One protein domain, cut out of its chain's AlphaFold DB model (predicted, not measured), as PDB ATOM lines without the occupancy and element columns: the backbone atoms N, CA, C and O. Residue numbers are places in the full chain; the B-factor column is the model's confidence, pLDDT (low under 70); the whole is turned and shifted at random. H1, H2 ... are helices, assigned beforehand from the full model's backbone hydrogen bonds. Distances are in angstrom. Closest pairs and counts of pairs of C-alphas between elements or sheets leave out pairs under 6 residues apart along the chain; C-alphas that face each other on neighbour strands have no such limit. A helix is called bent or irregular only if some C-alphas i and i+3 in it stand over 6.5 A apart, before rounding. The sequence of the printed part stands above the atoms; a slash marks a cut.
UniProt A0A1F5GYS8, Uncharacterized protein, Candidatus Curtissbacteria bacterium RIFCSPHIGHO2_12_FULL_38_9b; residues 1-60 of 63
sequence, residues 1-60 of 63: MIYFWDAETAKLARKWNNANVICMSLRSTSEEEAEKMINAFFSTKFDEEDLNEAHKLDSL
ATOM      1  N   MET A   1     124.517  91.188 109.804       53.03
ATOM      2  CA  MET A   1     125.000  91.995 108.661       53.03
ATOM      3  C   MET A   1     123.783  92.383 107.852       53.03
ATOM      4  O   MET A   1     122.978  91.500 107.587       53.03
ATOM      5  N   ILE A   2     123.595  93.665 107.551       68.00
ATOM      6  CA  ILE A   2     122.408  94.156 106.840       68.00
ATOM      7  C   ILE A   2     122.879  95.105 105.733       68.00
ATOM      8  O   ILE A   2     123.885  95.797 105.893       68.00
ATOM      9  N   TYR A   3     122.185  95.064 104.597       74.06
ATOM     10  CA  TYR A   3     122.401  95.943 103.455       74.06
ATOM     11  C   TYR A   3     121.445  97.132 103.547       74.06
ATOM     12  O   TYR A   3     120.248  96.934 103.759       74.06
ATOM     13  N   PHE A   4     121.961  98.349 103.391       74.94
ATOM     14  CA  PHE A   4     121.169  99.580 103.465       74.94
ATOM     15  C   PHE A   4     121.319 100.373 102.176       74.94
ATOM     16  O   PHE A   4     122.363 100.318 101.524       74.94
ATOM     17  N   TRP A   5     120.273 101.116 101.834       76.69
ATOM     18  CA  TRP A   5     120.248 101.977 100.654       76.69
ATOM     19  C   TRP A   5     120.114 103.464 100.995       76.69
ATOM     20  O   TRP A   5     120.411 104.298 100.148       76.69
ATOM     21  N   ASP A   6     119.726 103.784 102.232       84.38
ATOM     22  CA  ASP A   6     119.570 105.143 102.747       84.38
ATOM     23  C   ASP A   6     119.836 105.219 104.266       84.38
ATOM     24  O   ASP A   6     120.009 104.210 104.966       84.38
ATOM     25  N   ALA A   7     119.892 106.451 104.780       86.00
ATOM     26  CA  ALA A   7     120.165 106.739 106.186       86.00
ATOM     27  C   ALA A   7     119.076 106.223 107.142       86.00
ATOM     28  O   ALA A   7     119.376 105.862 108.284       86.00
ATOM     29  N   GLU A   8     117.824 106.155 106.688       87.38
ATOM     30  CA  GLU A   8     116.711 105.655 107.494       87.38
ATOM     31  C   GLU A   8     116.856 104.152 107.747       87.38
ATOM     32  O   GLU A   8     116.793 103.698 108.891       87.38
ATOM     33  N   THR A   9     117.179 103.387 106.707       85.94
ATOM     34  CA  THR A   9     117.423 101.946 106.799       85.94
ATOM     35  C   THR A   9     118.630 101.649 107.694       85.94
ATOM     36  O   THR A   9     118.582 100.726 108.510       85.94
ATOM     37  N   ALA A  10     119.694 102.457 107.609       84.56
ATOM     38  CA  ALA A  10     120.866 102.333 108.479       84.56
ATOM     39  C   ALA A  10     120.518 102.591 109.961       84.56
ATOM     40  O   ALA A  10     120.934 101.835 110.846       84.56
ATOM     41  N   LYS A  11     119.696 103.611 110.236       85.69
ATOM     42  CA  LYS A  11     119.171 103.903 111.577       85.69
ATOM     43  C   LYS A  11     118.314 102.757 112.108       85.69
ATOM     44  O   LYS A  11     118.548 102.287 113.220       85.69
ATOM     45  N   LEU A  12     117.345 102.276 111.332       86.25
ATOM     46  CA  LEU A  12     116.456 101.189 111.752       86.25
ATOM     47  C   LEU A  12     117.239  99.904 112.035       86.25
ATOM     48  O   LEU A  12     116.996  99.237 113.038       86.25
ATOM     49  N   ALA A  13     118.241  99.594 111.217       85.38
ATOM     50  CA  ALA A  13     119.114  98.454 111.447       85.38
ATOM     51  C   ALA A  13     119.895  98.540 112.762       85.38
ATOM     52  O   ALA A  13     120.077  97.524 113.440       85.38
ATOM     53  N   ARG A  14     120.348  99.737 113.144       85.50
ATOM     54  CA  ARG A  14     121.006  99.937 114.434       85.50
ATOM     55  C   ARG A  14     120.014  99.887 115.597       85.50
ATOM     56  O   ARG A  14     120.326  99.249 116.596       85.50
ATOM     57  N   LYS A  15     118.839 100.511 115.449       85.19
ATOM     58  CA  LYS A  15     117.797 100.582 116.488       85.19
ATOM     59  C   LYS A  15     117.231  99.206 116.830       85.19
ATOM     60  O   LYS A  15     117.158  98.872 117.999       85.19
ATOM     61  N   TRP A  16     116.867  98.421 115.819       83.81
ATOM     62  CA  TRP A  16     116.049  97.216 116.000       83.81
ATOM     63  C   TRP A  16     116.839  95.914 115.940       83.81
ATOM     64  O   TRP A  16     116.509  94.957 116.630       83.81
ATOM     65  N   ASN A  17     117.904  95.870 115.137       80.88
ATOM     66  CA  ASN A  17     118.631  94.626 114.872       80.88
ATOM     67  C   ASN A  17     119.984  94.552 115.589       80.88
ATOM     68  O   ASN A  17     120.758  93.633 115.319       80.88
ATOM     69  N   ASN A  18     120.302  95.543 116.432       83.44
ATOM     70  CA  ASN A  18     121.620  95.735 117.044       83.44
ATOM     71  C   ASN A  18     122.764  95.481 116.046       83.44
ATOM     72  O   ASN A  18     123.710  94.735 116.308       83.44
ATOM     73  N   ALA A  19     122.630  96.014 114.829       83.75
ATOM     74  CA  ALA A  19     123.606  95.749 113.790       83.75
ATOM     75  C   ALA A  19     124.980  96.304 114.204       83.75
ATOM     76  O   ALA A  19     125.088  97.443 114.658       83.75
ATOM     77  N   ASN A  20     126.025  95.496 114.011       85.88
ATOM     78  CA  ASN A  20     127.416  95.846 114.340       85.88
ATOM     79  C   ASN A  20     128.284  96.082 113.093       85.88
ATOM     80  O   ASN A  20     129.396  96.585 113.197       85.88
ATOM     81  N   VAL A  21     127.791  95.683 111.917       86.31
ATOM     82  CA  VAL A  21     128.512  95.747 110.639       86.31
ATOM     83  C   VAL A  21     127.589  96.329 109.576       86.31
ATOM     84  O   VAL A  21     126.450  95.871 109.437       86.31
ATOM     85  N   ILE A  22     128.114  97.295 108.822       82.94
ATOM     86  CA  ILE A  22     127.456  97.977 107.702       82.94
ATOM     87  C   ILE A  22     128.054  97.471 106.388       82.94
ATOM     88  O   ILE A  22     129.274  97.363 106.263       82.94
ATOM     89  N   CYS A  23     127.210  97.196 105.392       87.62
ATOM     90  CA  CYS A  23     127.640  96.937 104.020       87.62
ATOM     91  C   CYS A  23     126.909  97.873 103.051       87.62
ATOM     92  O   CYS A  23     125.687  97.991 103.116       87.62
ATOM     93  N   MET A  24     127.657  98.505 102.144       84.50
ATOM     94  CA  MET A  24     127.144  99.449 101.140       84.50
ATOM     95  C   MET A  24     127.705  99.113  99.752       84.50
ATOM     96  O   MET A  24     128.790  98.538  99.636       84.50
ATOM     97  N   SER A  25     126.973  99.468  98.693       87.06
ATOM     98  CA  SER A  25     127.415  99.259  97.309       87.06
ATOM     99  C   SER A  25     128.273 100.428  96.832       87.06
ATOM    100  O   SER A  25     127.764 101.521  96.610       87.06
ATOM    101  N   LEU A  26     129.558 100.184  96.558       84.56
ATOM    102  CA  LEU A  26     130.468 101.215  96.040       84.56
ATOM    103  C   LEU A  26     129.993 101.842  94.716       84.56
ATOM    104  O   LEU A  26     130.290 102.993  94.429       84.56
ATOM    105  N   ARG A  27     129.268 101.084  93.883       87.75
ATOM    106  CA  ARG A  27     128.808 101.565  92.569       87.75
ATOM    107  C   ARG A  27     127.507 102.367  92.653       87.75
ATOM    108  O   ARG A  27     127.203 103.118  91.734       87.75
ATOM    109  N   SER A  28     126.713 102.145  93.697       84.81
ATOM    110  CA  SER A  28     125.341 102.665  93.802       84.81
ATOM    111  C   SER A  28     125.182 103.722  94.890       84.81
ATOM    112  O   SER A  28     124.132 104.346  94.964       84.81
ATOM    113  N   THR A  29     126.202 103.919  95.723       87.69
ATOM    114  CA  THR A  29     126.188 104.859  96.841       87.69
ATOM    115  C   THR A  29     127.149 106.007  96.544       87.69
ATOM    116  O   THR A  29     128.338 105.775  96.332       87.69
ATOM    117  N   SER A  30     126.641 107.242  96.511       91.00
ATOM    118  CA  SER A  30     127.492 108.435  96.453       91.00
ATOM    119  C   SER A  30     128.180 108.667  97.800       91.00
ATOM    120  O   SER A  30     127.710 108.199  98.836       91.00
ATOM    121  N   GLU A  31     129.285 109.409  97.803       91.25
ATOM    122  CA  GLU A  31     130.015 109.734  99.035       91.25
ATOM    123  C   GLU A  31     129.141 110.494 100.047       91.25
ATOM    124  O   GLU A  31     129.136 110.161 101.229       91.25
ATOM    125  N   GLU A  32     128.315 111.429  99.568       92.81
ATOM    126  CA  GLU A  32     127.370 112.178 100.406       92.81
ATOM    127  C   GLU A  32     126.343 111.255 101.088       92.81
ATOM    128  O   GLU A  32     126.069 111.383 102.283       92.81
ATOM    129  N   GLU A  33     125.786 110.288 100.355       90.38
ATOM    130  CA  GLU A  33     124.826 109.335 100.922       90.38
ATOM    131  C   GLU A  33     125.501 108.333 101.864       90.38
ATOM    132  O   GLU A  33     124.932 107.970 102.897       90.38
ATOM    133  N   ALA A  34     126.740 107.929 101.568       89.81
ATOM    134  CA  ALA A  34     127.545 107.119 102.477       89.81
ATOM    135  C   ALA A  34     127.767 107.836 103.815       89.81
ATOM    136  O   ALA A  34     127.578 107.229 104.869       89.81
ATOM    137  N   GLU A  35     128.112 109.124 103.790       93.62
ATOM    138  CA  GLU A  35     128.315 109.921 105.000       93.62
ATOM    139  C   GLU A  35     127.030 110.016 105.835       93.62
ATOM    140  O   GLU A  35     127.052 109.757 107.042       93.62
ATOM    141  N   LYS A  36     125.884 110.293 105.199       92.69
ATOM    142  CA  LYS A  36     124.579 110.315 105.881       92.69
ATOM    143  C   LYS A  36     124.253 108.970 106.530       92.69
ATOM    144  O   LYS A  36     123.842 108.940 107.691       92.69
ATOM    145  N   MET A  37     124.459 107.863 105.813       91.19
ATOM    146  CA  MET A  37     124.217 106.511 106.327       91.19
ATOM    147  C   MET A  37     125.115 106.164 107.513       91.19
ATOM    148  O   MET A  37     124.630 105.651 108.523       91.19
ATOM    149  N   ILE A  38     126.410 106.469 107.413       91.00
ATOM    150  CA  ILE A  38     127.389 106.234 108.479       91.00
ATOM    151  C   ILE A  38     127.015 107.050 109.721       91.00
ATOM    152  O   ILE A  38     126.924 106.496 110.818       91.00
ATOM    153  N   ASN A  39     126.719 108.340 109.552       93.00
ATOM    154  CA  ASN A  39     126.329 109.218 110.652       93.00
ATOM    155  C   ASN A  39     125.035 108.747 111.328       93.00
ATOM    156  O   ASN A  39     124.969 108.676 112.557       93.00
ATOM    157  N   ALA A  40     124.018 108.365 110.550       90.44
ATOM    158  CA  ALA A  40     122.770 107.822 111.081       90.44
ATOM    159  C   ALA A  40     122.989 106.506 111.842       90.44
ATOM    160  O   ALA A  40     122.445 106.327 112.933       90.44
ATOM    161  N   PHE A  41     123.826 105.609 111.320       89.69
ATOM    162  CA  PHE A  41     124.129 104.339 111.974       89.69
ATOM    163  C   PHE A  41     124.854 104.532 113.310       89.69
ATOM    164  O   PHE A  41     124.436 103.965 114.314       89.69
ATOM    165  N   PHE A  42     125.916 105.344 113.359       89.19
ATOM    166  CA  PHE A  42     126.710 105.512 114.583       89.19
ATOM    167  C   PHE A  42     126.043 106.398 115.640       89.19
ATOM    168  O   PHE A  42     126.294 106.211 116.831       89.19
ATOM    169  N   SER A  43     125.184 107.339 115.239       92.50
ATOM    170  CA  SER A  43     124.421 108.171 116.185       92.50
ATOM    171  C   SER A  43     123.212 107.450 116.787       92.50
ATOM    172  O   SER A  43     122.706 107.860 117.833       92.50
ATOM    173  N   THR A  44     122.755 106.365 116.160       89.75
ATOM    174  CA  THR A  44     121.607 105.598 116.642       89.75
ATOM    175  C   THR A  44     122.034 104.618 117.732       89.75
ATOM    176  O   THR A  44     122.951 103.813 117.566       89.75
ATOM    177  N   LYS A  45     121.350 104.661 118.877       85.88
ATOM    178  CA  LYS A  45     121.493 103.641 119.919       85.88
ATOM    179  C   LYS A  45     120.579 102.459 119.617       85.88
ATOM    180  O   LYS A  45     119.521 102.633 119.014       85.88
ATOM    181  N   PHE A  46     121.015 101.273 120.023       82.50
ATOM    182  CA  PHE A  46     120.147 100.105 120.023       82.50
ATOM    183  C   PHE A  46     119.019 100.329 121.033       82.50
ATOM    184  O   PHE A  46     119.267 100.863 122.117       82.50
ATOM    185  N   ASP A  47     117.799  99.976 120.645       79.69
ATOM    186  CA  ASP A  47     116.637 100.053 121.517       79.69
ATOM    187  C   ASP A  47     116.489  98.726 122.263       79.69
ATOM    188  O   ASP A  47     116.083  97.714 121.693       79.69
ATOM    189  N   GLU A  48     116.903  98.718 123.529       69.12
ATOM    190  CA  GLU A  48     116.825  97.532 124.385       69.12
ATOM    191  C   GLU A  48     115.408  97.304 124.947       69.12
ATOM    192  O   GLU A  48     115.100  96.185 125.361       69.12
ATOM    193  N   GLU A  49     114.533  98.321 124.948       63.72
ATOM    194  CA  GLU A  49     113.208  98.249 125.586       63.72
ATOM    195  C   GLU A  49     112.149  97.597 124.677       63.72
ATOM    196  O   GLU A  49     111.310  96.827 125.161       63.72
ATOM    197  N   ASP A  50     112.232  97.807 123.359       55.50
ATOM    198  CA  ASP A  50     111.228  97.311 122.406       55.50
ATOM    199  C   ASP A  50     111.376  95.819 122.015       55.50
ATOM    200  O   ASP A  50     110.506  95.254 121.342       55.50
ATOM    201  N   LEU A  51     112.425  95.118 122.468       55.31
ATOM    202  CA  LEU A  51     112.569  93.664 122.248       55.31
ATOM    203  C   LEU A  51     111.366  92.862 122.786       55.31
ATOM    204  O   LEU A  51     111.069  91.769 122.300       55.31
ATOM    205  N   ASN A  52     110.647  93.412 123.768       55.44
ATOM    206  CA  ASN A  52     109.476  92.785 124.375       55.44
ATOM    207  C   ASN A  52     108.219  92.807 123.487       55.44
ATOM    208  O   ASN A  52     107.287  92.048 123.754       55.44
ATOM    209  N   GLU A  53     108.146  93.650 122.452       59.00
ATOM    210  CA  GLU A  53     106.942  93.746 121.612       59.00
ATOM    211  C   GLU A  53     106.899  92.706 120.493       59.00
ATOM    212  O   GLU A  53     105.829  92.158 120.224       59.00
ATOM    213  N   ALA A  54     108.045  92.344 119.911       57.97
ATOM    214  CA  ALA A  54     108.109  91.320 118.865       57.97
ATOM    215  C   ALA A  54     107.622  89.941 119.361       57.97
ATOM    216  O   ALA A  54     106.883  89.255 118.658       57.97
ATOM    217  N   HIS A  55     107.933  89.574 120.610       58.44
ATOM    218  CA  HIS A  55     107.478  88.316 121.219       58.44
ATOM    219  C   HIS A  55     105.975  88.281 121.555       58.44
ATOM    220  O   HIS A  55     105.427  87.199 121.779       58.44
ATOM    221  N   LYS A  56     105.269  89.425 121.583       60.75
ATOM    222  CA  LYS A  56     103.811  89.432 121.828       60.75
ATOM    223  C   LYS A  56     103.046  88.795 120.666       60.75
ATOM    224  O   LYS A  56     102.048  88.118 120.903       60.75
ATOM    225  N   LEU A  57     103.524  88.951 119.431       61.16
ATOM    226  CA  LEU A  57     102.896  88.343 118.254       61.16
ATOM    227  C   LEU A  57     103.071  86.819 118.236       61.16
ATOM    228  O   LEU A  57     102.115  86.111 117.933       61.16
ATOM    229  N   ASP A  58     104.226  86.302 118.666       64.88
ATOM    230  CA  ASP A  58     104.462  84.853 118.779       64.88
ATOM    231  C   ASP A  58     103.486  84.168 119.746       64.88
ATOM    232  O   ASP A  58     103.137  83.002 119.558       64.88
ATOM    233  N   SER A  59     103.019  84.891 120.769       62.66
ATOM    234  CA  SER A  59     101.989  84.392 121.687       62.66
ATOM    235  C   SER A  59     100.576  84.414 121.094       62.66
ATOM    236  O   SER A  59      99.739  83.624 121.517       62.66
ATOM    237  N   LEU A  60     100.324  85.269 120.096       66.31
ATOM    238  CA  LEU A  60      99.013  85.454 119.462       66.31
ATOM    239  C   LEU A  60      98.767  84.476 118.298       66.31
ATOM    240  O   LEU A  60      97.623  84.146 118.009       66.31
TER     241      LEU A  60
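Overview. This is residues 1 to 60 of the 63 residues of an uncharacterized protein of Candidatus Curtissbacteria bacterium RIFCSPHIGHO2_12_FULL_38_9b (UniProt A0A1F5GYS8). Two helices, H1 and H2, pack side by side and run the same way, and a third, H3, sticks out beyond one end of them with residues 52 to 60 standing free. The long link between H1 and H2 passes residues 22 to 23 beside residues 2 to 3, a short parallel pairing. The printed part has 60 residues with three named helices, H1, H2 and H3 in chain order, and no named strand; its class is all helix. It is loose, with a radius of gyration of the C-alphas of 13.5 A, and its outline is a rod spanning 43 by 20 by 16 A.

Along the chain. H1 is residues 7 to 17, 15.0 A from first to last C-alpha, beginning at C-alpha 7 at (120.165, 106.739, 106.186). H2, the longest helix, is residues 31 to 43 and measures 18.1 A. H3 is residues 51 to 60, 16.1 A long, ending at C-alpha 60 at (99.013, 85.454, 119.462). H3 is neither bent nor irregular, but only just: C-alphas 51 and 54 are 6.1 A apart.

Arrangement. H1 and H2 touch, their closest C-alphas being those of Ala 7 and Met 37, 4.1 A apart. Their lines stand at a shallow tilt of 30 degrees, the same way. H1 and H3 are close but not clearly touching; their closest C-alphas, those of Trp 16 and Leu 51, are 8.0 A apart. Their lines are only just about perpendicular, at 70.3 degrees. H2 and H3 are apart. Every O i to N i+4 pair is within hydrogen-bond range in H1 and H2; in H3 it is 2 of 6, beside 5 of 7 O i to N i+3 pairs.

Size, cuts and confidence. The C-alphas farthest apart are those of Glu 31 and Leu 60, at 44.4 A. Without residues 52 to 60 the body spans 36 by 18 by 14 A. The printed part has no cut; the link from H1 to H2 is long, with 13 residues, and that from H2 to H3 is short, with 7. The mean pLDDT of the printed part is 80.0, and residues 1 to 2 and 48 to 60 are under 70.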